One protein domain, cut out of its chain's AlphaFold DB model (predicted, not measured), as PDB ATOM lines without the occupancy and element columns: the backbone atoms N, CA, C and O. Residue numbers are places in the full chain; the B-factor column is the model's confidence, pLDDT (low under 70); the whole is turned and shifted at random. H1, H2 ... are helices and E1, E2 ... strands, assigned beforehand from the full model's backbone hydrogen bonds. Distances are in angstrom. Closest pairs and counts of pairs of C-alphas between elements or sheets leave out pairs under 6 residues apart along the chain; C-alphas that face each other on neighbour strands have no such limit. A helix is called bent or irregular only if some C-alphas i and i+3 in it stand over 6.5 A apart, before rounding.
ATOM      1  N   ILE A 209     185.724 250.046 232.301       98.06
ATOM      2  CA  ILE A 209     186.485 250.051 233.552       98.06
ATOM      3  C   ILE A 209     185.559 249.588 234.669       98.06
ATOM      4  O   ILE A 209     184.525 250.198 234.922       98.06
ATOM      5  N   PHE A 210     185.942 248.515 235.361       97.56
ATOM      6  CA  PHE A 210     185.246 248.037 236.556       97.56
ATOM      7  C   PHE A 210     186.141 248.189 237.783       97.56
ATOM      8  O   PHE A 210     187.113 247.434 237.932       97.56
ATOM      9  N   PHE A 211     185.766 249.113 238.664       97.06
ATOM     10  CA  PHE A 211     186.476 249.450 239.891       97.06
ATOM     11  C   PHE A 211     185.590 249.176 241.112       97.06
ATOM     12  O   PHE A 211     184.461 249.650 241.183       97.06
ATOM     13  N   SER A 212     186.093 248.405 242.077       95.06
ATOM     14  CA  SER A 212     185.355 248.052 243.295       95.06
ATOM     15  C   SER A 212     186.055 248.623 244.524       95.06
ATOM     16  O   SER A 212     187.274 248.484 244.678       95.06
ATOM     17  N   LEU A 213     185.284 249.256 245.411       94.12
ATOM     18  CA  LEU A 213     185.788 249.794 246.676       94.12
ATOM     19  C   LEU A 213     185.669 248.783 247.830       94.12
ATOM     20  O   LEU A 213     186.107 249.073 248.947       94.12
ATOM     21  N   LYS A 214     185.150 247.580 247.553       92.19
ATOM     22  CA  LYS A 214     184.930 246.495 248.514       92.19
ATOM     23  C   LYS A 214     186.102 246.232 249.439       92.19
ATOM     24  O   LYS A 214     185.903 246.041 250.633       92.19
ATOM     25  N   ASP A 215     187.319 246.208 248.903       91.69
ATOM     26  CA  ASP A 215     188.525 245.786 249.623       91.69
ATOM     27  C   ASP A 215     189.323 246.961 250.209       91.69
ATOM     28  O   ASP A 215     190.302 246.755 250.921       91.69
ATOM     29  N   ILE A 216     188.861 248.202 250.017       92.31
ATOM     30  CA  ILE A 216     189.522 249.388 250.576       92.31
ATOM     31  C   ILE A 216     189.330 249.409 252.092       92.31
ATOM     32  O   ILE A 216     188.207 249.333 252.593       92.31
ATOM     33  N   SER A 217     190.429 249.466 252.837       87.25
ATOM     34  CA  SER A 217     190.441 249.446 254.297       87.25
ATOM     35  C   SER A 217     190.608 250.863 254.857       87.25
ATOM     36  O   SER A 217     191.611 251.513 254.561       87.25
ATOM     37  N   PRO A 218     189.665 251.356 255.677       81.75
ATOM     38  CA  PRO A 218     189.635 252.751 256.102       81.75
ATOM     39  C   PRO A 218     190.237 253.005 257.499       81.75
ATOM     40  O   PRO A 218     189.998 254.079 258.024       81.75
ATOM     41  N   HIS A 219     190.993 252.101 258.138       78.56
ATOM     42  CA  HIS A 219     191.415 252.301 259.549       78.56
ATOM     43  C   HIS A 219     192.342 253.508 259.775       78.56
ATOM     44  O   HIS A 219     192.309 254.154 260.816       78.56
ATOM     45  N   ASN A 220     193.210 253.817 258.812       89.25
ATOM     46  CA  ASN A 220     194.033 255.023 258.818       89.25
ATOM     47  C   ASN A 220     194.458 255.374 257.392       89.25
ATOM     48  O   ASN A 220     194.321 254.570 256.471       89.25
ATOM     49  N   TRP A 221     195.036 256.564 257.224       93.31
ATOM     50  CA  TRP A 221     195.352 257.100 255.900       93.31
ATOM     51  C   TRP A 221     196.314 256.217 255.098       93.31
ATOM     52  O   TRP A 221     196.098 255.981 253.912       93.31
ATOM     53  N   ASN A 222     197.342 255.671 255.749       92.81
ATOM     54  CA  ASN A 222     198.319 254.811 255.084       92.81
ATOM     55  C   ASN A 222     197.689 253.480 254.644       92.81
ATOM     56  O   ASN A 222     197.972 253.000 253.547       92.81
ATOM     57  N   GLY A 223     196.824 252.896 255.478       93.06
ATOM     58  CA  GLY A 223     196.049 251.698 255.143       93.06
ATOM     59  C   GLY A 223     195.078 251.938 253.986       93.06
ATOM     60  O   GLY A 223     195.036 251.138 253.046       93.06
ATOM     61  N   PHE A 224     194.382 253.075 254.007       94.62
ATOM     62  CA  PHE A 224     193.486 253.512 252.938       94.62
ATOM     63  C   PHE A 224     194.225 253.628 251.600       94.62
ATOM     64  O   PHE A 224     193.869 252.936 250.648       94.62
ATOM     65  N   ILE A 225     195.313 254.403 251.539       96.06
ATOM     66  CA  ILE A 225     196.108 254.581 250.314       96.06
ATOM     67  C   ILE A 225     196.711 253.257 249.826       96.06
ATOM     68  O   ILE A 225     196.699 252.969 248.627       96.06
ATOM     69  N   LYS A 226     197.207 252.411 250.738       95.75
ATOM     70  CA  LYS A 226     197.761 251.098 250.382       95.75
ATOM     71  C   LYS A 226     196.714 250.207 249.708       95.75
ATOM     72  O   LYS A 226     196.985 249.677 248.633       95.75
ATOM     73  N   THR A 227     195.547 250.042 250.328       96.25
ATOM     74  CA  THR A 227     194.485 249.163 249.809       96.25
ATOM     75  C   THR A 227     193.795 249.744 248.573       96.25
ATOM     76  O   THR A 227     193.445 248.999 247.659       96.25
ATOM     77  N   LEU A 228     193.688 251.075 248.473       96.56
ATOM     78  CA  LEU A 228     193.259 251.749 247.249       96.56
ATOM     79  C   LEU A 228     194.206 251.438 246.083       96.56
ATOM     80  O   LEU A 228     193.746 251.024 245.020       96.56
ATOM     81  N   LYS A 229     195.524 251.580 246.285       96.75
ATOM     82  CA  LYS A 229     196.528 251.217 245.274       96.75
ATOM     83  C   LYS A 229     196.378 249.765 244.835       96.75
ATOM     84  O   LYS A 229     196.430 249.481 243.645       96.75
ATOM     85  N   GLU A 230     196.192 248.847 245.781       95.94
ATOM     86  CA  GLU A 230     195.986 247.431 245.472       95.94
ATOM     87  C   GLU A 230     194.746 247.232 244.583       95.94
ATOM     88  O   GLU A 230     194.858 246.575 243.547       95.94
ATOM     89  N   SER A 231     193.609 247.862 244.905       97.12
ATOM     90  CA  SER A 231     192.387 247.793 244.083       97.12
ATOM     91  C   SER A 231     192.565 248.407 242.681       97.12
ATOM     92  O   SER A 231     192.156 247.819 241.671       97.12
ATOM     93  N   LEU A 232     193.260 249.544 242.574       97.62
ATOM     94  CA  LEU A 232     193.573 250.181 241.289       97.62
ATOM     95  C   LEU A 232     194.499 249.310 240.430       97.62
ATOM     96  O   LEU A 232     194.210 249.081 239.255       97.62
ATOM     97  N   CYS A 233     195.556 248.726 241.004       96.50
ATOM     98  CA  CYS A 233     196.411 247.780 240.283       96.50
ATOM     99  C   CYS A 233     195.619 246.555 239.794       96.50
ATOM    100  O   CYS A 233     195.852 246.087 238.682       96.50
ATOM    101  N   GLN A 234     194.669 246.033 240.582       96.25
ATOM    102  CA  GLN A 234     193.789 244.940 240.134       96.25
ATOM    103  C   GLN A 234     192.860 245.363 238.991       96.25
ATOM    104  O   GLN A 234     192.549 244.552 238.120       96.25
ATOM    105  N   THR A 235     192.449 246.629 238.958       97.31
ATOM    106  CA  THR A 235     191.676 247.193 237.845       97.31
ATOM    107  C   THR A 235     192.525 247.252 236.575       97.31
ATOM    108  O   THR A 235     192.111 246.724 235.548       97.31
ATOM    109  N   TYR A 236     193.759 247.758 236.662       96.81
ATOM    110  CA  TYR A 236     194.706 247.789 235.539       96.81
ATOM    111  C   TYR A 236     195.043 246.391 235.004       96.81
ATOM    112  O   TYR A 236     195.130 246.200 233.794       96.81
ATOM    113  N   LYS A 237     195.176 245.381 235.877       95.25
ATOM    114  CA  LYS A 237     195.456 243.991 235.463       95.25
ATOM    115  C   LYS A 237     194.405 243.410 234.513       95.25
ATOM    116  O   LYS A 237     194.726 242.531 233.722       95.25
ATOM    117  N   LYS A 238     193.164 243.900 234.545       93.06
ATOM    118  CA  LYS A 238     192.116 243.471 233.599       93.06
ATOM    119  C   LYS A 238     192.373 243.960 232.169       93.06
ATOM    120  O   LYS A 238     191.754 243.452 231.241       93.06
ATOM    121  N   HIS A 239     193.305 244.896 231.997       93.19
ATOM    122  CA  HIS A 239     193.659 245.519 230.726       93.19
ATOM    123  C   HIS A 239     195.139 245.323 230.371       93.19
ATOM    124  O   HIS A 239     195.728 246.176 229.718       93.19
ATOM    125  N   MET A 240     195.760 244.210 230.793       92.12
ATOM    126  CA  MET A 240     197.190 243.946 230.543       92.12
ATOM    127  C   MET A 240     197.603 244.081 229.071       92.12
ATOM    128  O   MET A 240     198.718 244.520 228.810       92.12
ATOM    129  N   TYR A 241     196.684 243.811 228.136       89.75
ATOM    130  CA  TYR A 241     196.896 243.986 226.696       89.75
ATOM    131  C   TYR A 241     197.305 245.412 226.289       89.75
ATOM    132  O   TYR A 241     197.886 245.595 225.225       89.75
ATOM    133  N   LEU A 242     197.032 246.432 227.113       92.25
ATOM    134  CA  LEU A 242     197.460 247.810 226.855       92.25
ATOM    135  C   LEU A 242     198.979 247.984 226.969       92.25
ATOM    136  O   LEU A 242     199.544 248.826 226.276       92.25
ATOM    137  N   GLY A 243     199.634 247.187 227.817       91.50
ATOM    138  CA  GLY A 243     201.084 247.215 228.019       91.50
ATOM    139  C   GLY A 243     201.875 246.360 227.027       91.50
ATOM    140  O   GLY A 243     203.106 246.377 227.077       91.50
ATOM    141  N   ASP A 244     201.195 245.611 226.154       88.50
ATOM    142  CA  ASP A 244     201.824 244.723 225.178       88.50
ATOM    143  C   ASP A 244     202.347 245.494 223.959       88.50
ATOM    144  O   ASP A 244     201.818 246.534 223.569       88.50
ATOM    145  N   GLN A 245     203.348 244.938 223.271       85.00
ATOM    146  CA  GLN A 245     203.935 245.567 222.077       85.00
ATOM    147  C   GLN A 245     202.910 245.836 220.963       85.00
ATOM    148  O   GLN A 245     203.052 246.813 220.230       85.00
ATOM    149  N   ARG A 246     201.879 244.985 220.855       85.12
ATOM    150  CA  ARG A 246     200.807 245.070 219.845       85.12
ATOM    151  C   ARG A 246     199.753 246.141 220.158       85.12
ATOM    152  O   ARG A 246     198.919 246.424 219.304       85.12
ATOM    153  N   SER A 247     199.779 246.707 221.364       89.06
ATOM    154  CA  SER A 247     198.922 247.820 221.766       89.06
ATOM    155  C   SER A 247     199.153 249.046 220.877       89.06
ATOM    156  O   SER A 247     200.275 249.297 220.431       89.06
ATOM    157  N   ARG A 248     198.094 249.830 220.650       92.06
ATOM    158  CA  ARG A 248     198.139 251.090 219.885       92.06
ATOM    159  C   ARG A 248     198.696 252.264 220.687       92.06
ATOM    160  O   ARG A 248     198.847 253.349 220.134       92.06
ATOM    161  N   LEU A 249     198.966 252.057 221.972       94.12
ATOM    162  CA  LEU A 249     199.661 253.025 222.811       94.12
ATOM    163  C   LEU A 249     201.079 253.275 222.275       94.12
ATOM    164  O   LEU A 249     201.704 252.382 221.690       94.12
ATOM    165  N   ASP A 250     201.602 254.476 222.505       95.69
ATOM    166  CA  ASP A 250     203.021 254.748 222.286       95.69
ATOM    167  C   ASP A 250     203.900 254.049 223.346       95.69
ATOM    168  O   ASP A 250     203.413 253.487 224.333       95.69
ATOM    169  N   GLU A 251     205.214 254.028 223.118       94.94
ATOM    170  CA  GLU A 251     206.157 253.316 223.993       94.94
ATOM    171  C   GLU A 251     206.241 253.915 225.406       94.94
ATOM    172  O   GLU A 251     206.453 253.174 226.370       94.94
ATOM    173  N   ASP A 252     206.014 255.221 225.556       94.50
ATOM    174  CA  ASP A 252     206.011 255.885 226.859       94.50
ATOM    175  C   ASP A 252     204.769 255.500 227.673       94.50
ATOM    176  O   ASP A 252     204.893 255.087 228.827       94.50
ATOM    177  N   MET A 253     203.583 255.527 227.063       96.31
ATOM    178  CA  MET A 253     202.330 255.098 227.687       96.31
ATOM    179  C   MET A 253     202.356 253.610 228.049       96.31
ATOM    180  O   MET A 253     201.918 253.228 229.138       96.31
ATOM    181  N   LYS A 254     202.908 252.753 227.176       96.12
ATOM    182  CA  LYS A 254     203.119 251.323 227.477       96.12
ATOM    183  C   LYS A 254     204.021 251.149 228.694       96.12
ATOM    184  O   LYS A 254     203.736 250.322 229.568       96.12
ATOM    185  N   LEU A 255     205.115 251.908 228.769       95.12
ATOM    186  CA  LEU A 255     206.031 251.871 229.905       95.12
ATOM    187  C   LEU A 255     205.334 252.327 231.193       95.12
ATOM    188  O   LEU A 255     205.434 251.638 232.208       95.12
ATOM    189  N   GLU A 256     204.598 253.436 231.157       96.12
ATOM    190  CA  GLU A 256     203.857 253.980 232.301       96.12
ATOM    191  C   GLU A 256     202.795 253.014 232.817       96.12
ATOM    192  O   GLU A 256     202.750 252.729 234.017       96.12
ATOM    193  N   PHE A 257     202.009 252.420 231.918       97.12
ATOM    194  CA  PHE A 257     201.033 251.389 232.260       97.12
ATOM    195  C   PHE A 257     201.696 250.194 232.967       97.12
ATOM    196  O   PHE A 257     201.255 249.749 234.034       97.12
ATOM    197  N   ASN A 258     202.810 249.702 232.416       96.75
ATOM    198  CA  ASN A 258     203.564 248.581 232.979       96.75
ATOM    199  C   ASN A 258     204.245 248.920 234.317       96.75
ATOM    200  O   ASN A 258     204.395 248.045 235.177       96.75
ATOM    201  N   LEU A 259     204.667 250.171 234.520       96.81
ATOM    202  CA  LEU A 259     205.190 250.649 235.801       96.81
ATOM    203  C   LEU A 259     204.076 250.747 236.849       96.81
ATOM    204  O   LEU A 259     204.268 250.261 237.969       96.81
ATOM    205  N   PHE A 260     202.898 251.256 236.478       97.88
ATOM    206  CA  PHE A 260     201.744 251.348 237.373       97.88
ATOM    207  C   PHE A 260     201.320 249.965 237.892       97.88
ATOM    208  O   PHE A 260     201.116 249.785 239.094       97.88
ATOM    209  N   LEU A 261     201.297 248.942 237.023       95.94
ATOM    210  CA  LEU A 261     201.056 247.542 237.413       95.94
ATOM    211  C   LEU A 261     202.043 247.025 238.472       95.94
ATOM    212  O   LEU A 261     201.689 246.185 239.302       95.94
ATOM    213  N   LYS A 262     203.280 247.531 238.454       95.50
ATOM    214  CA  LYS A 262     204.345 247.207 239.418       95.50
ATOM    215  C   LYS A 262     204.322 248.115 240.654       95.50
ATOM    216  O   LYS A 262     205.204 247.996 241.505       95.50
ATOM    217  N   GLY A 263     203.342 249.014 240.766       95.94
ATOM    218  CA  GLY A 263     203.235 249.983 241.854       95.94
ATOM    219  C   GLY A 263     204.323 251.058 241.812       95.94
ATOM    220  O   GLY A 263     204.761 251.521 242.872       95.94
ATOM    221  N   LYS A 264     204.791 251.409 240.610       96.38
ATOM    222  CA  LYS A 264     205.911 252.322 240.368       96.38
ATOM    223  C   LYS A 264     205.551 253.415 239.357       96.38
ATOM    224  O   LYS A 264     204.632 253.237 238.568       96.38
ATOM    225  N   LYS A 265     206.334 254.493 239.349       94.62
ATOM    226  CA  LYS A 265     206.329 255.536 238.315       94.62
ATOM    227  C   LYS A 265     207.742 255.907 237.883       94.62
ATOM    228  O   LYS A 265     208.705 255.599 238.587       94.62
ATOM    229  N   ARG A 266     207.851 256.565 236.733       93.88
ATOM    230  CA  ARG A 266     209.076 257.214 236.263       93.88
ATOM    231  C   ARG A 266     209.144 258.626 236.842       93.88
ATOM    232  O   ARG A 266     208.114 259.273 236.990       93.88
ATOM    233  N   ASP A 267     210.345 259.070 237.164       93.00
ATOM    234  CA  ASP A 267     210.639 260.447 237.555       93.00
ATOM    235  C   ASP A 267     212.053 260.802 237.071       93.00
ATOM    236  O   ASP A 267     212.737 259.947 236.495       93.00
ATOM    237  N   LEU A 268     212.498 262.032 237.296       92.69
ATOM    238  CA  LEU A 268     213.872 262.462 237.068       92.69
ATOM    239  C   LEU A 268     214.557 262.743 238.412       92.69
ATOM    240  O   LEU A 268     213.945 263.282 239.334       92.69
ATOM    241  N   ASP A 269     215.830 262.372 238.543       92.12
ATOM    242  CA  ASP A 269     216.641 262.836 239.669       92.12
ATOM    243  C   ASP A 269     217.014 264.325 239.526       92.12
ATOM    244  O   ASP A 269     216.598 265.023 238.596       92.12
ATOM    245  N   LYS A 270     217.795 264.841 240.482       92.62
ATOM    246  CA  LYS A 270     218.193 266.258 240.505       92.62
ATOM    247  C   LYS A 270     219.070 266.637 239.308       92.62
ATOM    248  O   LYS A 270     219.140 267.811 238.952       92.62
ATOM    249  N   GLU A 271     219.724 265.653 238.707       92.62
ATOM    250  CA  GLU A 271     220.609 265.759 237.557       92.62
ATOM    251  C   GLU A 271     219.872 265.487 236.227       92.62
ATOM    252  O   GLU A 271     220.490 265.503 235.158       92.62
ATOM    253  N   GLY A 272     218.552 265.267 236.270       91.69
ATOM    254  CA  GLY A 272     217.705 265.038 235.100       91.69
ATOM    255  C   GLY A 272     217.779 263.619 234.532       91.69
ATOM    256  O   GLY A 272     217.356 263.405 233.395       91.69
ATOM    257  N   GLN A 273     218.328 262.650 235.269       90.50
ATOM    258  CA  GLN A 273     218.399 261.253 234.841       90.50
ATOM    259  C   GLN A 273     217.124 260.485 235.220       90.50
ATOM    260  O   GLN A 273     216.591 260.684 236.315       90.50
ATOM    261  N   PRO A 274     216.632 259.570 234.362       89.75
ATOM    262  CA  PRO A 274     215.455 258.767 234.667       89.75
ATOM    263  C   PRO A 274     215.650 257.877 235.896       89.75
ATOM    264  O   PRO A 274     216.538 257.026 235.942       89.75
ATOM    265  N   ILE A 275     214.742 258.007 236.856       93.12
ATOM    266  CA  ILE A 275     214.637 257.148 238.034       93.12
ATOM    267  C   ILE A 275     213.257 256.498 238.098       93.12
ATOM    268  O   ILE A 275     212.306 256.896 237.428       93.12
ATOM    269  N   THR A 276     213.138 255.444 238.903       94.44
ATOM    270  CA  THR A 276     211.858 254.778 239.158       94.44
ATOM    271  C   THR A 276     211.496 254.897 240.630       94.44
ATOM    272  O   THR A 276     212.216 254.395 241.495       94.44
ATOM    273  N   LEU A 277     210.352 255.513 240.909       94.88
ATOM    274  CA  LEU A 277     209.825 255.733 242.253       94.88
ATOM    275  C   LEU A 277     208.601 254.851 242.519       94.88
ATOM    276  O   LEU A 277     208.092 254.165 241.633       94.88
ATOM    277  N   LYS A 278     208.139 254.835 243.772       95.75
ATOM    278  CA  LYS A 278     206.837 254.253 244.127       95.75
ATOM    279  C   LYS A 278     205.728 255.224 243.724       95.75
ATOM    280  O   LYS A 278     205.953 256.428 243.771       95.75
ATOM    281  N   LEU A 279     204.552 254.688 243.396       96.56
ATOM    282  CA  LEU A 279     203.353 255.512 243.206       96.56
ATOM    283  C   LEU A 279     203.046 256.315 244.474       96.56
ATOM    284  O   LEU A 279     203.097 255.758 245.581       96.56
ATOM    285  N   ASP A 280     202.690 257.580 244.294       95.31
ATOM    286  CA  ASP A 280     202.207 258.474 245.341       95.31
ATOM    287  C   ASP A 280     200.691 258.727 245.245       95.31
ATOM    288  O   ASP A 280     199.977 258.122 244.447       95.31
ATOM    289  N   GLU A 281     200.170 259.585 246.124       95.88
ATOM    290  CA  GLU A 281     198.739 259.890 246.196       95.88
ATOM    291  C   GLU A 281     198.184 260.561 244.932       95.88
ATOM    292  O   GLU A 281     196.993 260.408 244.652       95.88
ATOM    293  N   GLU A 282     199.001 261.315 244.197       96.00
ATOM    294  CA  GLU A 282     198.577 262.001 242.977       96.00
ATOM    295  C   GLU A 282     198.490 261.017 241.811       96.00
ATOM    296  O   GLU A 282     197.476 260.990 241.111       96.00
ATOM    297  N   ASP A 283     199.467 260.113 241.695       97.00
ATOM    298  CA  ASP A 283     199.443 259.045 240.690       97.00
ATOM    299  C   ASP A 283     198.191 258.162 240.837       97.00
ATOM    300  O   ASP A 283     197.550 257.778 239.856       97.00
ATOM    301  N   LEU A 284     197.807 257.843 242.079       97.50
ATOM    302  CA  LEU A 284     196.596 257.067 242.356       97.50
ATOM    303  C   LEU A 284     195.323 257.852 242.021       97.50
ATOM    304  O   LEU A 284     194.384 257.274 241.472       97.50
ATOM    305  N   ARG A 285     195.301 259.161 242.298       96.00
ATOM    306  CA  ARG A 285     194.151 260.039 242.045       96.00
ATOM    307  C   ARG A 285     193.822 260.154 240.555       96.00
ATOM    308  O   ARG A 285     192.646 260.160 240.212       96.00
ATOM    309  N   TYR A 286     194.833 260.215 239.687       96.69
ATOM    310  CA  TYR A 286     194.652 260.323 238.230       96.69
ATOM    311  C   TYR A 286     194.661 258.976 237.495       96.69
ATOM    312  O   TYR A 286     194.465 258.926 236.283       96.69
ATOM    313  N   SER A 287     194.840 257.864 238.207       97.12
ATOM    314  CA  SER A 287     194.955 256.538 237.589       97.12
ATOM    315  C   SER A 287     193.750 256.153 236.716       97.12
ATOM    316  O   SER A 287     193.918 255.718 235.581       97.12
ATOM    317  N   LEU A 288     192.513 256.359 237.183       97.19
ATOM    318  CA  LEU A 288     191.326 256.031 236.381       97.19
ATOM    319  C   LEU A 288     191.207 256.912 235.131       97.19
ATOM    320  O   LEU A 288     190.814 256.410 234.082       97.19
ATOM    321  N   TYR A 289     191.590 258.188 235.229       97.06
ATOM    322  CA  TYR A 289     191.659 259.089 234.078       97.06
ATOM    323  C   TYR A 289     192.672 258.579 233.042       97.06
ATOM    324  O   TYR A 289     192.320 258.396 231.880       97.06
ATOM    325  N   ASN A 290     193.890 258.234 233.472       97.31
ATOM    326  CA  ASN A 290     194.924 257.698 232.581       97.31
ATOM    327  C   ASN A 290     194.480 256.389 231.911       97.31
ATOM    328  O   ASN A 290     194.700 256.188 230.720       97.31
ATOM    329  N   LEU A 291     193.799 255.503 232.645       98.00
ATOM    330  CA  LEU A 291     193.275 254.265 232.070       98.00
ATOM    331  C   LEU A 291     192.207 254.521 230.992       98.00
ATOM    332  O   LEU A 291     192.149 253.779 230.012       98.00
ATOM    333  N   ILE A 292     191.390 255.568 231.134       97.69
ATOM    334  CA  ILE A 292     190.427 255.977 230.098       97.69
ATOM    335  C   ILE A 292     191.143 256.473 228.857       97.69
ATOM    336  O   ILE A 292     190.764 256.066 227.763       97.69
ATOM    337  N   GLU A 293     192.184 257.290 229.015       97.69
ATOM    338  CA  GLU A 293     193.011 257.746 227.895       97.69
ATOM    339  C   GLU A 293     193.570 256.558 227.110       97.69
ATOM    340  O   GLU A 293     193.391 256.467 225.896       97.69
ATOM    341  N   TYR A 294     194.157 255.587 227.813       97.06
ATOM    342  CA  TYR A 294     194.713 254.387 227.194       97.06
ATOM    343  C   TYR A 294     193.654 253.567 226.446       97.06
ATOM    344  O   TYR A 294     193.872 253.152 225.308       97.06
ATOM    345  N   LEU A 295     192.484 253.344 227.051       96.25
ATOM    346  CA  LEU A 295     191.396 252.605 226.406       96.25
ATOM    347  C   LEU A 295     190.819 253.366 225.206       96.25
ATOM    348  O   LEU A 295     190.543 252.757 224.171       96.25
ATOM    349  N   TYR A 296     190.675 254.684 225.314       96.06
ATOM    350  CA  TYR A 296     190.195 255.518 224.222       96.06
ATOM    351  C   TYR A 296     191.168 255.489 223.038       96.06
ATOM    352  O   TYR A 296     190.732 255.289 221.911       96.06
ATOM    353  N   ILE A 297     192.480 255.583 223.275       95.25
ATOM    354  CA  ILE A 297     193.506 255.449 222.224       95.25
ATOM    355  C   ILE A 297     193.464 254.054 221.588       95.25
ATOM    356  O   ILE A 297     193.493 253.918 220.363       95.25
ATOM    357  N   GLN A 298     193.351 253.003 222.407       93.06
ATOM    358  CA  GLN A 298     193.328 251.626 221.920       93.06
ATOM    359  C   GLN A 298     192.122 251.347 221.014       93.06
ATOM    360  O   GLN A 298     192.263 250.706 219.969       93.06
ATOM    361  N   PHE A 299     190.931 251.814 221.392       92.56
ATOM    362  CA  PHE A 299     189.684 251.410 220.736       92.56
ATOM    363  C   PHE A 299     189.032 252.498 219.885       92.56
ATOM    364  O   PHE A 299     188.205 252.171 219.037       92.56
ATOM    365  N   ASN A 300     189.410 253.763 220.075       92.94
ATOM    366  CA  ASN A 300     188.721 254.943 219.548       92.94
ATOM    367  C   ASN A 300     187.217 254.914 219.874       92.94
ATOM    368  O   ASN A 300     186.361 255.060 218.999       92.94
ATOM    369  N   LYS A 301     186.913 254.614 221.142       93.25
ATOM    370  CA  LYS A 301     185.566 254.422 221.683       93.25
ATOM    371  C   LYS A 301     185.475 255.004 223.084       93.25
ATOM    372  O   LYS A 301     186.411 254.865 223.870       93.25
ATOM    373  N   THR A 302     184.333 255.607 223.393       94.19
ATOM    374  CA  THR A 302     184.017 256.108 224.732       94.19
ATOM    375  C   THR A 302     183.954 254.970 225.748       94.19
ATOM    376  O   THR A 302     183.462 253.880 225.454       94.19
ATOM    377  N   VAL A 303     184.448 255.223 226.957       96.00
ATOM    378  CA  VAL A 303     184.642 254.222 228.009       96.00
ATOM    379  C   VAL A 303     183.480 254.257 228.997       96.00
ATOM    380  O   VAL A 303     183.119 255.312 229.517       96.00
ATOM    381  N   LEU A 304     182.905 253.092 229.288       97.06
ATOM    382  CA  LEU A 304     181.918 252.912 230.348       97.06
ATOM    383  C   LEU A 304     182.620 252.701 231.695       97.06
ATOM    384  O   LEU A 304     183.495 251.841 231.820       97.06
ATOM    385  N   ILE A 305     182.186 253.427 232.724       96.69
ATOM    386  CA  ILE A 305     182.743 253.316 234.076       96.69
ATOM    387  C   ILE A 305     181.745 252.612 234.997       96.69
ATOM    388  O   ILE A 305     180.601 253.029 235.139       96.69
ATOM    389  N   LEU A 306     182.183 251.552 235.669       97.75
ATOM    390  CA  LEU A 306     181.394 250.815 236.653       97.75
ATOM    391  C   LEU A 306     182.093 250.881 238.010       97.75
ATOM    392  O   LEU A 306     183.212 250.382 238.150       97.75
ATOM    393  N   ILE A 307     181.434 251.496 238.995       95.62
ATOM    394  CA  ILE A 307     181.963 251.670 240.352       95.62
ATOM    395  C   ILE A 307     181.096 250.892 241.333       95.62
ATOM    396  O   ILE A 307     179.943 251.248 241.586       95.62
ATOM    397  N   GLU A 308     181.662 249.832 241.893       95.25
ATOM    398  CA  GLU A 308     180.965 248.922 242.792       95.25
ATOM    399  C   GLU A 308     181.266 249.212 244.270       95.25
ATOM    400  O   GLU A 308     182.407 249.504 244.638       95.25
ATOM    401  N   GLU A 309     180.236 249.071 245.110       92.44
ATOM    402  CA  GLU A 309     180.279 249.224 246.567       92.44
ATOM    403  C   GLU A 309     180.905 250.556 246.983       92.44
ATOM    404  O   GLU A 309     181.794 250.622 247.829       92.44
ATOM    405  N   PHE A 310     180.431 251.643 246.374       92.06
ATOM    406  CA  PHE A 310     180.965 252.988 246.576       92.06
ATOM    407  C   PHE A 310     181.001 253.422 248.050       92.06
ATOM    408  O   PHE A 310     181.893 254.150 248.478       92.06
ATOM    409  N   ASP A 311     180.050 252.936 248.843       90.00
ATOM    410  CA  ASP A 311     179.940 253.194 250.271       90.00
ATOM    411  C   ASP A 311     180.806 252.282 251.152       90.00
ATOM    412  O   ASP A 311     180.936 252.561 252.345       90.00
ATOM    413  N   ALA A 312     181.449 251.241 250.608       91.56
ATOM    414  CA  ALA A 312     182.215 250.259 251.383       91.56
ATOM    415  C   ALA A 312     183.246 250.862 252.353       91.56
ATOM    416  O   ALA A 312     183.290 250.394 253.496       91.56
ATOM    417  N   PRO A 313     184.046 251.891 251.991       89.94
ATOM    418  CA  PRO A 313     184.985 252.488 252.937       89.94
ATOM    419  C   PRO A 313     184.283 253.068 254.169       89.94
ATOM    420  O   PRO A 313     184.744 252.855 255.283       89.94
ATOM    421  N   LEU A 314     183.143 253.742 254.002       87.69
ATOM    422  CA  LEU A 314     182.386 254.287 255.134       87.69
ATOM    423  C   LEU A 314     181.641 253.187 255.894       87.69
ATOM    424  O   LEU A 314     181.647 253.168 257.121       87.69
ATOM    425  N   MET A 315     181.063 252.218 255.187       88.12
ATOM    426  CA  MET A 315     180.362 251.093 255.810       88.12
ATOM    427  C   MET A 315     181.285 250.260 256.704       88.12
ATOM    428  O   MET A 315     180.874 249.814 257.771       88.12
ATOM    429  N   LYS A 316     182.551 250.077 256.314       89.19
ATOM    430  CA  LYS A 316     183.545 249.385 257.144       89.19
ATOM    431  C   LYS A 316     183.860 250.128 258.440       89.19
ATOM    432  O   LYS A 316     184.049 249.457 259.453       89.19
ATOM    433  N   LEU A 317     183.883 251.464 258.406       87.75
ATOM    434  CA  LEU A 317     184.020 252.298 259.606       87.75
ATOM    435  C   LEU A 317     182.813 252.137 260.531       87.75
ATOM    436  O   LEU A 317     182.983 251.949 261.726       87.75
ATOM    437  N   LEU A 318     181.599 252.143 259.976       87.75
ATOM    438  CA  LEU A 318     180.373 251.973 260.760       87.75
ATOM    439  C   LEU A 318     180.234 250.568 261.360       87.75
ATOM    440  O   LEU A 318     179.695 250.420 262.451       87.75
ATOM    441  N   HIS A 319     180.704 249.532 260.662       84.25
ATOM    442  CA  HIS A 319     180.658 248.154 261.161       84.25
ATOM    443  C   HIS A 319     181.724 247.853 262.221       84.25
ATOM    444  O   HIS A 319     181.537 246.941 263.021       84.25
ATOM    445  N   ASN A 320     182.841 248.581 262.213       84.81
ATOM    446  CA  ASN A 320     183.917 248.439 263.192       84.81
ATOM    447  C   ASN A 320     184.327 249.834 263.679       84.81
ATOM    448  O   ASN A 320     185.395 250.320 263.298       84.81
ATOM    449  N   PRO A 321     183.460 250.508 264.453       84.50
ATOM    450  CA  PRO A 321     183.750 251.853 264.912       84.50
ATOM    451  C   PRO A 321     184.909 251.818 265.915       84.50
ATOM    452  O   PRO A 321     184.923 251.009 266.843       84.50
ATOM    453  N   GLU A 322     185.884 252.705 265.725       84.62
ATOM    454  CA  GLU A 322     187.011 252.899 266.639       84.62
ATOM    455  C   GLU A 322     186.960 254.331 267.201       84.62
ATOM    456  O   GLU A 322     186.785 255.292 266.450       84.62
ATOM    457  N   GLU A 323     187.142 254.489 268.517       80.81
ATOM    458  CA  GLU A 323     187.048 255.787 269.219       80.81
ATOM    459  C   GLU A 323     188.081 256.828 268.745       80.81
ATOM    460  O   GLU A 323     187.905 258.033 268.909       80.81
ATOM    461  N   ASN A 324     189.192 256.378 268.163       84.88
ATOM    462  CA  ASN A 324     190.282 257.237 267.701       84.88
ATOM    463  C   ASN A 324     190.015 257.883 266.328       84.88
ATOM    464  O   ASN A 324     190.816 258.717 265.881       84.88
ATOM    465  N   ILE A 325     188.931 257.508 265.645       85.81
ATOM    466  CA  ILE A 325     188.610 258.018 264.315       85.81
ATOM    467  C   ILE A 325     187.993 259.401 264.444       85.81
ATOM    468  O   ILE A 325     186.938 259.601 265.031       85.81
ATOM    469  N   LYS A 326     188.685 260.382 263.867       88.12
ATOM    470  CA  LYS A 326     188.277 261.786 263.900       88.12
ATOM    471  C   LYS A 326     187.525 262.155 262.631       88.12
ATOM    472  O   LYS A 326     187.893 261.718 261.540       88.12
ATOM    473  N   GLU A 327     186.593 263.090 262.750       88.06
ATOM    474  CA  GLU A 327     185.853 263.660 261.617       88.06
ATOM    475  C   GLU A 327     186.783 264.128 260.480       88.06
ATOM    476  O   GLU A 327     186.531 263.871 259.304       88.06
ATOM    477  N   ALA A 328     187.927 264.737 260.821       89.69
ATOM    478  CA  ALA A 328     188.929 265.182 259.852       89.69
ATOM    479  C   ALA A 328     189.446 264.046 258.947       89.69
ATOM    480  O   ALA A 328     189.726 264.270 257.768       89.69
ATOM    481  N   TYR A 329     189.557 262.824 259.476       90.06
ATOM    482  CA  TYR A 329     189.958 261.653 258.705       90.06
ATOM    483  C   TYR A 329     188.847 261.186 257.752       90.06
ATOM    484  O   TYR A 329     189.113 260.931 256.574       90.06
ATOM    485  N   ILE A 330     187.598 261.145 258.228       88.81
ATOM    486  CA  ILE A 330     186.421 260.820 257.407       88.81
ATOM    487  C   ILE A 330     186.298 261.825 256.260       88.81
ATOM    488  O   ILE A 330     186.220 261.438 255.092       88.81
ATOM    489  N   ARG A 331     186.396 263.122 256.572       89.00
ATOM    490  CA  ARG A 331     186.398 264.213 255.592       89.00
ATOM    491  C   ARG A 331     187.520 264.053 254.570       89.00
ATOM    492  O   ARG A 331     187.270 264.206 253.377       89.00
ATOM    493  N   LYS A 332     188.743 263.730 255.010       90.94
ATOM    494  CA  LYS A 332     189.886 263.497 254.111       90.94
ATOM    495  C   LYS A 332     189.621 262.325 253.156       90.94
ATOM    496  O   LYS A 332     189.913 262.447 251.971       90.94
ATOM    497  N   THR A 333     189.035 261.238 253.657       89.50
ATOM    498  CA  THR A 333     188.701 260.027 252.884       89.50
ATOM    499  C   THR A 333     187.628 260.302 251.830       89.50
ATOM    500  O   THR A 333     187.855 260.057 250.645       89.50
ATOM    501  N   ILE A 334     186.498 260.886 252.242       87.12
ATOM    502  CA  ILE A 334     185.389 261.295 251.361       87.12
ATOM    503  C   ILE A 334     185.894 262.246 250.276       87.12
ATOM    504  O   ILE A 334     185.631 262.028 249.094       87.12
ATOM    505  N   ARG A 335     186.674 263.264 250.664       88.88
ATOM    506  CA  ARG A 335     187.247 264.234 249.726       88.88
ATOM    507  C   ARG A 335     188.145 263.566 248.694       88.88
ATOM    508  O   ARG A 335     188.018 263.871 247.520       88.88
ATOM    509  N   TYR A 336     189.032 262.666 249.110       92.06
ATOM    510  CA  TYR A 336     189.963 262.020 248.187       92.06
ATOM    511  C   TYR A 336     189.244 261.148 247.152       92.06
ATOM    512  O   TYR A 336     189.544 261.242 245.963       92.06
ATOM    513  N   ILE A 337     188.269 260.338 247.584       90.19
ATOM    514  CA  ILE A 337     187.448 259.526 246.669       90.19
ATOM    515  C   ILE A 337     186.674 260.439 245.712       90.19
ATOM    516  O   ILE A 337     186.680 260.204 244.506       90.19
ATOM    517  N   GLY A 338     186.051 261.499 246.235       88.69
ATOM    518  CA  GLY A 338     185.334 262.485 245.432       88.69
ATOM    519  C   GLY A 338     186.229 263.162 244.393       88.69
ATOM    520  O   GLY A 338     185.904 263.172 243.211       88.69
ATOM    521  N   GLU A 339     187.398 263.659 244.802       90.38
ATOM    522  CA  GLU A 339     188.384 264.281 243.913       90.38
ATOM    523  C   GLU A 339     188.840 263.305 242.823       90.38
ATOM    524  O   GLU A 339     188.840 263.679 241.654       90.38
ATOM    525  N   MET A 340     189.135 262.047 243.169       91.62
ATOM    526  CA  MET A 340     189.459 261.005 242.189       91.62
ATOM    527  C   MET A 340     188.328 260.828 241.168       91.62
ATOM    528  O   MET A 340     188.599 260.879 239.973       91.62
ATOM    529  N   LEU A 341     187.067 260.705 241.603       89.50
ATOM    530  CA  LEU A 341     185.924 260.567 240.690       89.50
ATOM    531  C   LEU A 341     185.676 261.816 239.841       89.50
ATOM    532  O   LEU A 341     185.270 261.690 238.687       89.50
ATOM    533  N   SER A 342     185.953 263.009 240.372       89.31
ATOM    534  CA  SER A 342     185.803 264.262 239.623       89.31
ATOM    535  C   SER A 342     186.713 264.327 238.402       89.31
ATOM    536  O   SER A 342     186.283 264.839 237.371       89.31
ATOM    537  N   THR A 343     187.922 263.745 238.480       90.50
ATOM    538  CA  THR A 343     188.846 263.682 237.332       90.50
ATOM    539  C   THR A 343     188.261 262.894 236.161       90.50
ATOM    540  O   THR A 343     188.655 263.089 235.017       90.50
ATOM    541  N   VAL A 344     187.305 262.009 236.448       90.88
ATOM    542  CA  VAL A 344     186.767 261.048 235.491       90.88
ATOM    543  C   VAL A 344     185.377 261.437 235.005       90.88
ATOM    544  O   VAL A 344     185.099 261.379 233.816       90.88
ATOM    545  N   LEU A 345     184.491 261.827 235.921       87.62
ATOM    546  CA  LEU A 345     183.071 262.009 235.629       87.62
ATOM    547  C   LEU A 345     182.731 263.420 235.144       87.62
ATOM    548  O   LEU A 345     181.683 263.607 234.531       87.62
ATOM    549  N   LYS A 346     183.583 264.421 235.397       85.44
ATOM    550  CA  LYS A 346     183.277 265.823 235.098       85.44
ATOM    551  C   LYS A 346     183.955 266.288 233.809       85.44
ATOM    552  O   LYS A 346     185.164 266.480 233.780       85.44
ATOM    553  N   GLY A 347     183.157 266.541 232.770       78.56
ATOM    554  CA  GLY A 347     183.633 267.153 231.520       78.56
ATOM    555  C   GLY A 347     184.564 266.268 230.685       78.56
ATOM    556  O   GLY A 347     185.320 266.793 229.874       78.56
ATOM    557  N   ASN A 348     184.535 264.947 230.888       86.19
ATOM    558  CA  ASN A 348     185.347 264.007 230.122       86.19
ATOM    559  C   ASN A 348     184.545 263.425 228.948       86.19
ATOM    560  O   ASN A 348     183.735 262.518 229.128       86.19
ATOM    561  N   GLU A 349     184.798 263.927 227.740       90.25
ATOM    562  CA  GLU A 349     184.128 263.495 226.499       90.25
ATOM    563  C   GLU A 349     184.450 262.045 226.100       90.25
ATOM    564  O   GLU A 349     183.754 261.450 225.280       90.25
ATOM    565  N   LYS A 350     185.489 261.443 226.692       94.56
ATOM    566  CA  LYS A 350     185.884 260.047 226.448       94.56
ATOM    567  C   LYS A 350     185.109 259.071 227.329       94.56
ATOM    568  O   LYS A 350     185.303 257.863 227.201       94.56
ATOM    569  N   VAL A 351     184.240 259.559 228.214       93.25
ATOM    570  CA  VAL A 351     183.382 258.741 229.075       93.25
ATOM    571  C   VAL A 351     182.000 258.613 228.454       93.25
ATOM    572  O   VAL A 351     181.320 259.603 228.213       93.25
ATOM    573  N   LEU A 352     181.567 257.371 228.238       93.62
ATOM    574  CA  LEU A 352     180.233 257.060 227.719       93.62
ATOM    575  C   LEU A 352     179.139 257.360 228.750       93.62
ATOM    576  O   LEU A 352     178.044 257.781 228.399       93.62
ATOM    577  N   GLY A 353     179.449 257.071 230.012       92.50
ATOM    578  CA  GLY A 353     178.582 257.177 231.177       92.50
ATOM    579  C   GLY A 353     179.143 256.339 232.325       92.50
ATOM    580  O   GLY A 353     180.137 255.618 232.163       92.50
ATOM    581  N   ALA A 354     178.509 256.417 233.492       94.00
ATOM    582  CA  ALA A 354     178.926 255.668 234.670       94.00
ATOM    583  C   ALA A 354     177.750 255.040 235.418       94.00
ATOM    584  O   ALA A 354     176.744 255.697 235.656       94.00
ATOM    585  N   LEU A 355     177.895 253.790 235.859       95.19
ATOM    586  CA  LEU A 355     176.981 253.179 236.824       95.19
ATOM    587  C   LEU A 355     177.720 252.987 238.145       95.19
ATOM    588  O   LEU A 355     178.689 252.233 238.230       95.19
ATOM    589  N   ILE A 356     177.239 253.663 239.179       94.31
ATOM    590  CA  ILE A 356     177.769 253.605 240.538       94.31
ATOM    591  C   ILE A 356     176.723 252.915 241.402       94.31
ATOM    592  O   ILE A 356     175.541 253.249 241.318       94.31
ATOM    593  N   ASN A 357     177.124 251.952 242.229       93.69
ATOM    594  CA  ASN A 357     176.209 251.328 243.179       93.69
ATOM    595  C   ASN A 357     176.668 251.500 244.634       93.69
ATOM    596  O   ASN A 357     177.861 251.589 244.926       93.69
ATOM    597  N   ALA A 358     175.698 251.563 245.544       92.06
ATOM    598  CA  ALA A 358     175.916 251.634 246.988       92.06
ATOM    599  C   ALA A 358     174.757 250.966 247.749       92.06
ATOM    600  O   ALA A 358     173.690 250.702 247.178       92.06
ATOM    601  N   CYS A 359     174.951 250.671 249.035       88.31
ATOM    602  CA  CYS A 359     173.853 250.308 249.932       88.31
ATOM    603  C   CYS A 359     173.189 251.540 250.554       88.31
ATOM    604  O   CYS A 359     171.964 251.621 250.563       88.31
ATOM    605  N   VAL A 360     173.990 252.490 251.034       85.75
ATOM    606  CA  VAL A 360     173.548 253.723 251.699       85.75
ATOM    607  C   VAL A 360     173.686 254.917 250.759       85.75
ATOM    608  O   VAL A 360     174.600 254.980 249.931       85.75
ATOM    609  N   LEU A 361     172.768 255.880 250.867       79.25
ATOM    610  CA  LEU A 361     172.805 257.072 250.028       79.25
ATOM    611  C   LEU A 361     173.877 258.074 250.479       79.25
ATOM    612  O   LEU A 361     173.640 258.946 251.305       79.25
ATOM    613  N   LEU A 362     175.046 258.023 249.844       69.12
ATOM    614  CA  LEU A 362     176.151 258.964 250.073       69.12
ATOM    615  C   LEU A 362     176.135 260.159 249.106       69.12
ATOM    616  O   LEU A 362     177.171 260.532 248.555       69.12
ATOM    617  N   SER A 363     174.962 260.753 248.867       60.22
ATOM    618  CA  SER A 363     174.752 261.786 247.834       60.22
ATOM    619  C   SER A 363     175.788 262.924 247.886       60.22
ATOM    620  O   SER A 363     176.360 263.300 246.864       60.22
ATOM    621  N   THR A 364     176.129 263.406 249.078       60.88
ATOM    622  CA  THR A 364     177.147 264.452 249.305       60.88
ATOM    623  C   THR A 364     178.567 264.070 248.898       60.88
ATOM    624  O   THR A 364     179.375 264.959 248.652       60.88
ATOM    625  N   THR A 365     178.899 262.777 248.856       65.56
ATOM    626  CA  THR A 365     180.258 262.313 248.550       65.56
ATOM    627  C   THR A 365     180.522 262.394 247.051       65.56
ATOM    628  O   THR A 365     181.669 262.526 246.644       65.56
ATOM    629  N   ILE A 366     179.467 262.363 246.228       69.12
ATOM    630  CA  ILE A 366     179.573 262.457 244.768       69.12
ATOM    631  C   ILE A 366     179.169 263.843 244.263       69.12
ATOM    632  O   ILE A 366     179.860 264.390 243.412       69.12
ATOM    633  N   SER A 367     178.097 264.453 244.783       71.50
ATOM    634  CA  SER A 367     177.510 265.662 244.178       71.50
ATOM    635  C   SER A 367     178.462 266.858 243.995       71.50
ATOM    636  O   SER A 367     178.385 267.488 242.940       71.50
ATOM    637  N   PRO A 368     179.364 267.205 244.940       72.38
ATOM    638  CA  PRO A 368     180.328 268.294 244.737       72.38
ATOM    639  C   PRO A 368     181.339 268.011 243.617       72.38
ATOM    640  O   PRO A 368     181.929 268.935 243.059       72.38
ATOM    641  N   TYR A 369     181.544 266.734 243.306       76.00
ATOM    642  CA  TYR A 369     182.619 266.229 242.462       76.00
ATOM    643  C   TYR A 369     182.128 265.780 241.080       76.00
ATOM    644  O   TYR A 369     182.874 265.875 240.110       76.00
ATOM    645  N   ALA A 370     180.868 265.353 240.977       77.12
ATOM    646  CA  ALA A 370     180.219 264.917 239.747       77.12
ATOM    647  C   ALA A 370     178.730 265.311 239.776       77.12
ATOM    648  O   ALA A 370     177.856 264.551 240.196       77.12
ATOM    649  N   ASN A 371     178.443 266.545 239.359       74.69
ATOM    650  CA  ASN A 371     177.089 267.115 239.330       74.69
ATOM    651  C   ASN A 371     176.217 266.578 238.179       74.69
ATOM    652  O   ASN A 371     175.024 266.854 238.141       74.69
ATOM    653  N   ASN A 372     176.809 265.811 237.267       80.38
ATOM    654  CA  ASN A 372     176.168 265.110 236.157       80.38
ATOM    655  C   ASN A 372     175.735 263.672 236.507       80.38
ATOM    656  O   ASN A 372     175.373 262.919 235.608       80.38
ATOM    657  N   VAL A 373     175.802 263.272 237.785       87.50
ATOM    658  CA  VAL A 373     175.385 261.937 238.241       87.50
ATOM    659  C   VAL A 373     173.945 261.972 238.758       87.50
ATOM    660  O   VAL A 373     173.670 262.540 239.817       87.50
ATOM    661  N   SER A 374     173.036 261.311 238.044       87.81
ATOM    662  CA  SER A 374     171.642 261.101 238.445       87.81
ATOM    663  C   SER A 374     171.558 260.165 239.655       87.81
ATOM    664  O   SER A 374     172.108 259.065 239.653       87.81
ATOM    665  N   ILE A 375     170.851 260.569 240.711       87.50
ATOM    666  CA  ILE A 375     170.686 259.752 241.923       87.50
ATOM    667  C   ILE A 375     169.364 258.986 241.838       87.50
ATOM    668  O   ILE A 375     168.304 259.588 241.681       87.50
ATOM    669  N   CYS A 376     169.425 257.665 241.988       90.50
ATOM    670  CA  CYS A 376     168.286 256.746 241.928       90.50
ATOM    671  C   CYS A 376     168.175 255.948 243.242       90.50
ATOM    672  O   CYS A 376     168.708 254.839 243.326       90.50
ATOM    673  N   PRO A 377     167.545 256.492 244.300       90.12
ATOM    674  CA  PRO A 377     167.479 255.817 245.591       90.12
ATOM    675  C   PRO A 377     166.495 254.644 245.618       90.12
ATOM    676  O   PRO A 377     165.448 254.670 244.975       90.12
TER     677      PRO A 377
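What this domain is: This is residues 209 to 377 of the 746 residues of the protein "AAA-ATPase_like domain-containing protein" of Tribolium castaneum (UniProt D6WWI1). A small parallel three-stranded sheet forms a wall, with the long kinked helix H4 over one face and the long helices H1 and H6 packed on H4, the three running the same way. On the side of H4 and H1 away from the sheet lie H2 and H3, then the hairpin E2 and E3 at the far end, while E6 is at the opposite end, beyond E5. The printed part has 169 residues, in the order E1 H1 H2 H3 E2 E3 H4 E4 H5 H6 E5 H7 E6, of mixed class; the larger sheet is E1 E4 E5. It is compact, with a radius of gyration of the C-alphas of 16.9 A and spans of 47 by 37 by 24 A.

Where its parts are: The sheet holds E1, residues 209 to 212, beginning at C-alpha 209 (186.485, 250.051, 233.552); E4, residues 303 to 308, 16.1 A; and E5, residues 351 to 358, 20.7 A. The long helices are H1, residues 221 to 237, 24.3 A; H4, residues 281 to 299, 28.3 A; and H6, residues 327 to 345, 26.2 A. H4 is irregular, with C-alphas 285 and 288 7.5 A apart, and has a kink of 41 degrees near residue 288. Shorter helices are H2, residues 240 to 243; H3, residues 251 to 261; H5, residues 312 to 319; and H7, residues 363 to 366. E2 is residues 264 to 268, E3 274 to 278 and E6 373 to 376, ending at C-alpha 376 (168.286, 256.746, 241.928).

How they stand to each other: Inner strand E4 is parallel to E1, with N 211 and O 306 2.9 A apart, and to E5, with N 307 and O 355 2.9 A apart. E4, H5 H6, E5 is a strand-helix-strand unit, two parallel neighbour strands joined through helices, with a right-handed crossover. H4 is over E4, and H1 and H6 only graze the sheet. H4 touches H6 at Arg 285 and Met 340, C-alphas 4.8 A apart, and H1 at Lys 229 and Leu 284, 6.5 A. H1 touches H3 at Cys 233 and Leu 261, 5.5 A, a steep tilt of 53 degrees, opposite ways. H2 touches H3 at Gly 243 and Lys 254, 4.6 A. The hairpin E2 and E3 is antiparallel, with N 265 and O 277 2.9 A apart. H7 touches H6 at Gly 338 and Ile 366, 5.8 A. H5 is near H6, and E6, which pairs with no named strand, is near E5. Every O i to N i+4 pair is within hydrogen-bond range in H1 and H3, against 13 of 15 in H4, 3 of 4 in H5 and 14 of 15 in H6; H2 and H7 are too short for such a pair.

The domain as a whole: The C-alphas farthest apart, those of Glu 271 and Pro 377, are 54.6 A apart. The printed part has no cut, and no link is long. The mean pLDDT of the printed part is 90.9, and residues 362 to 366 are under 70.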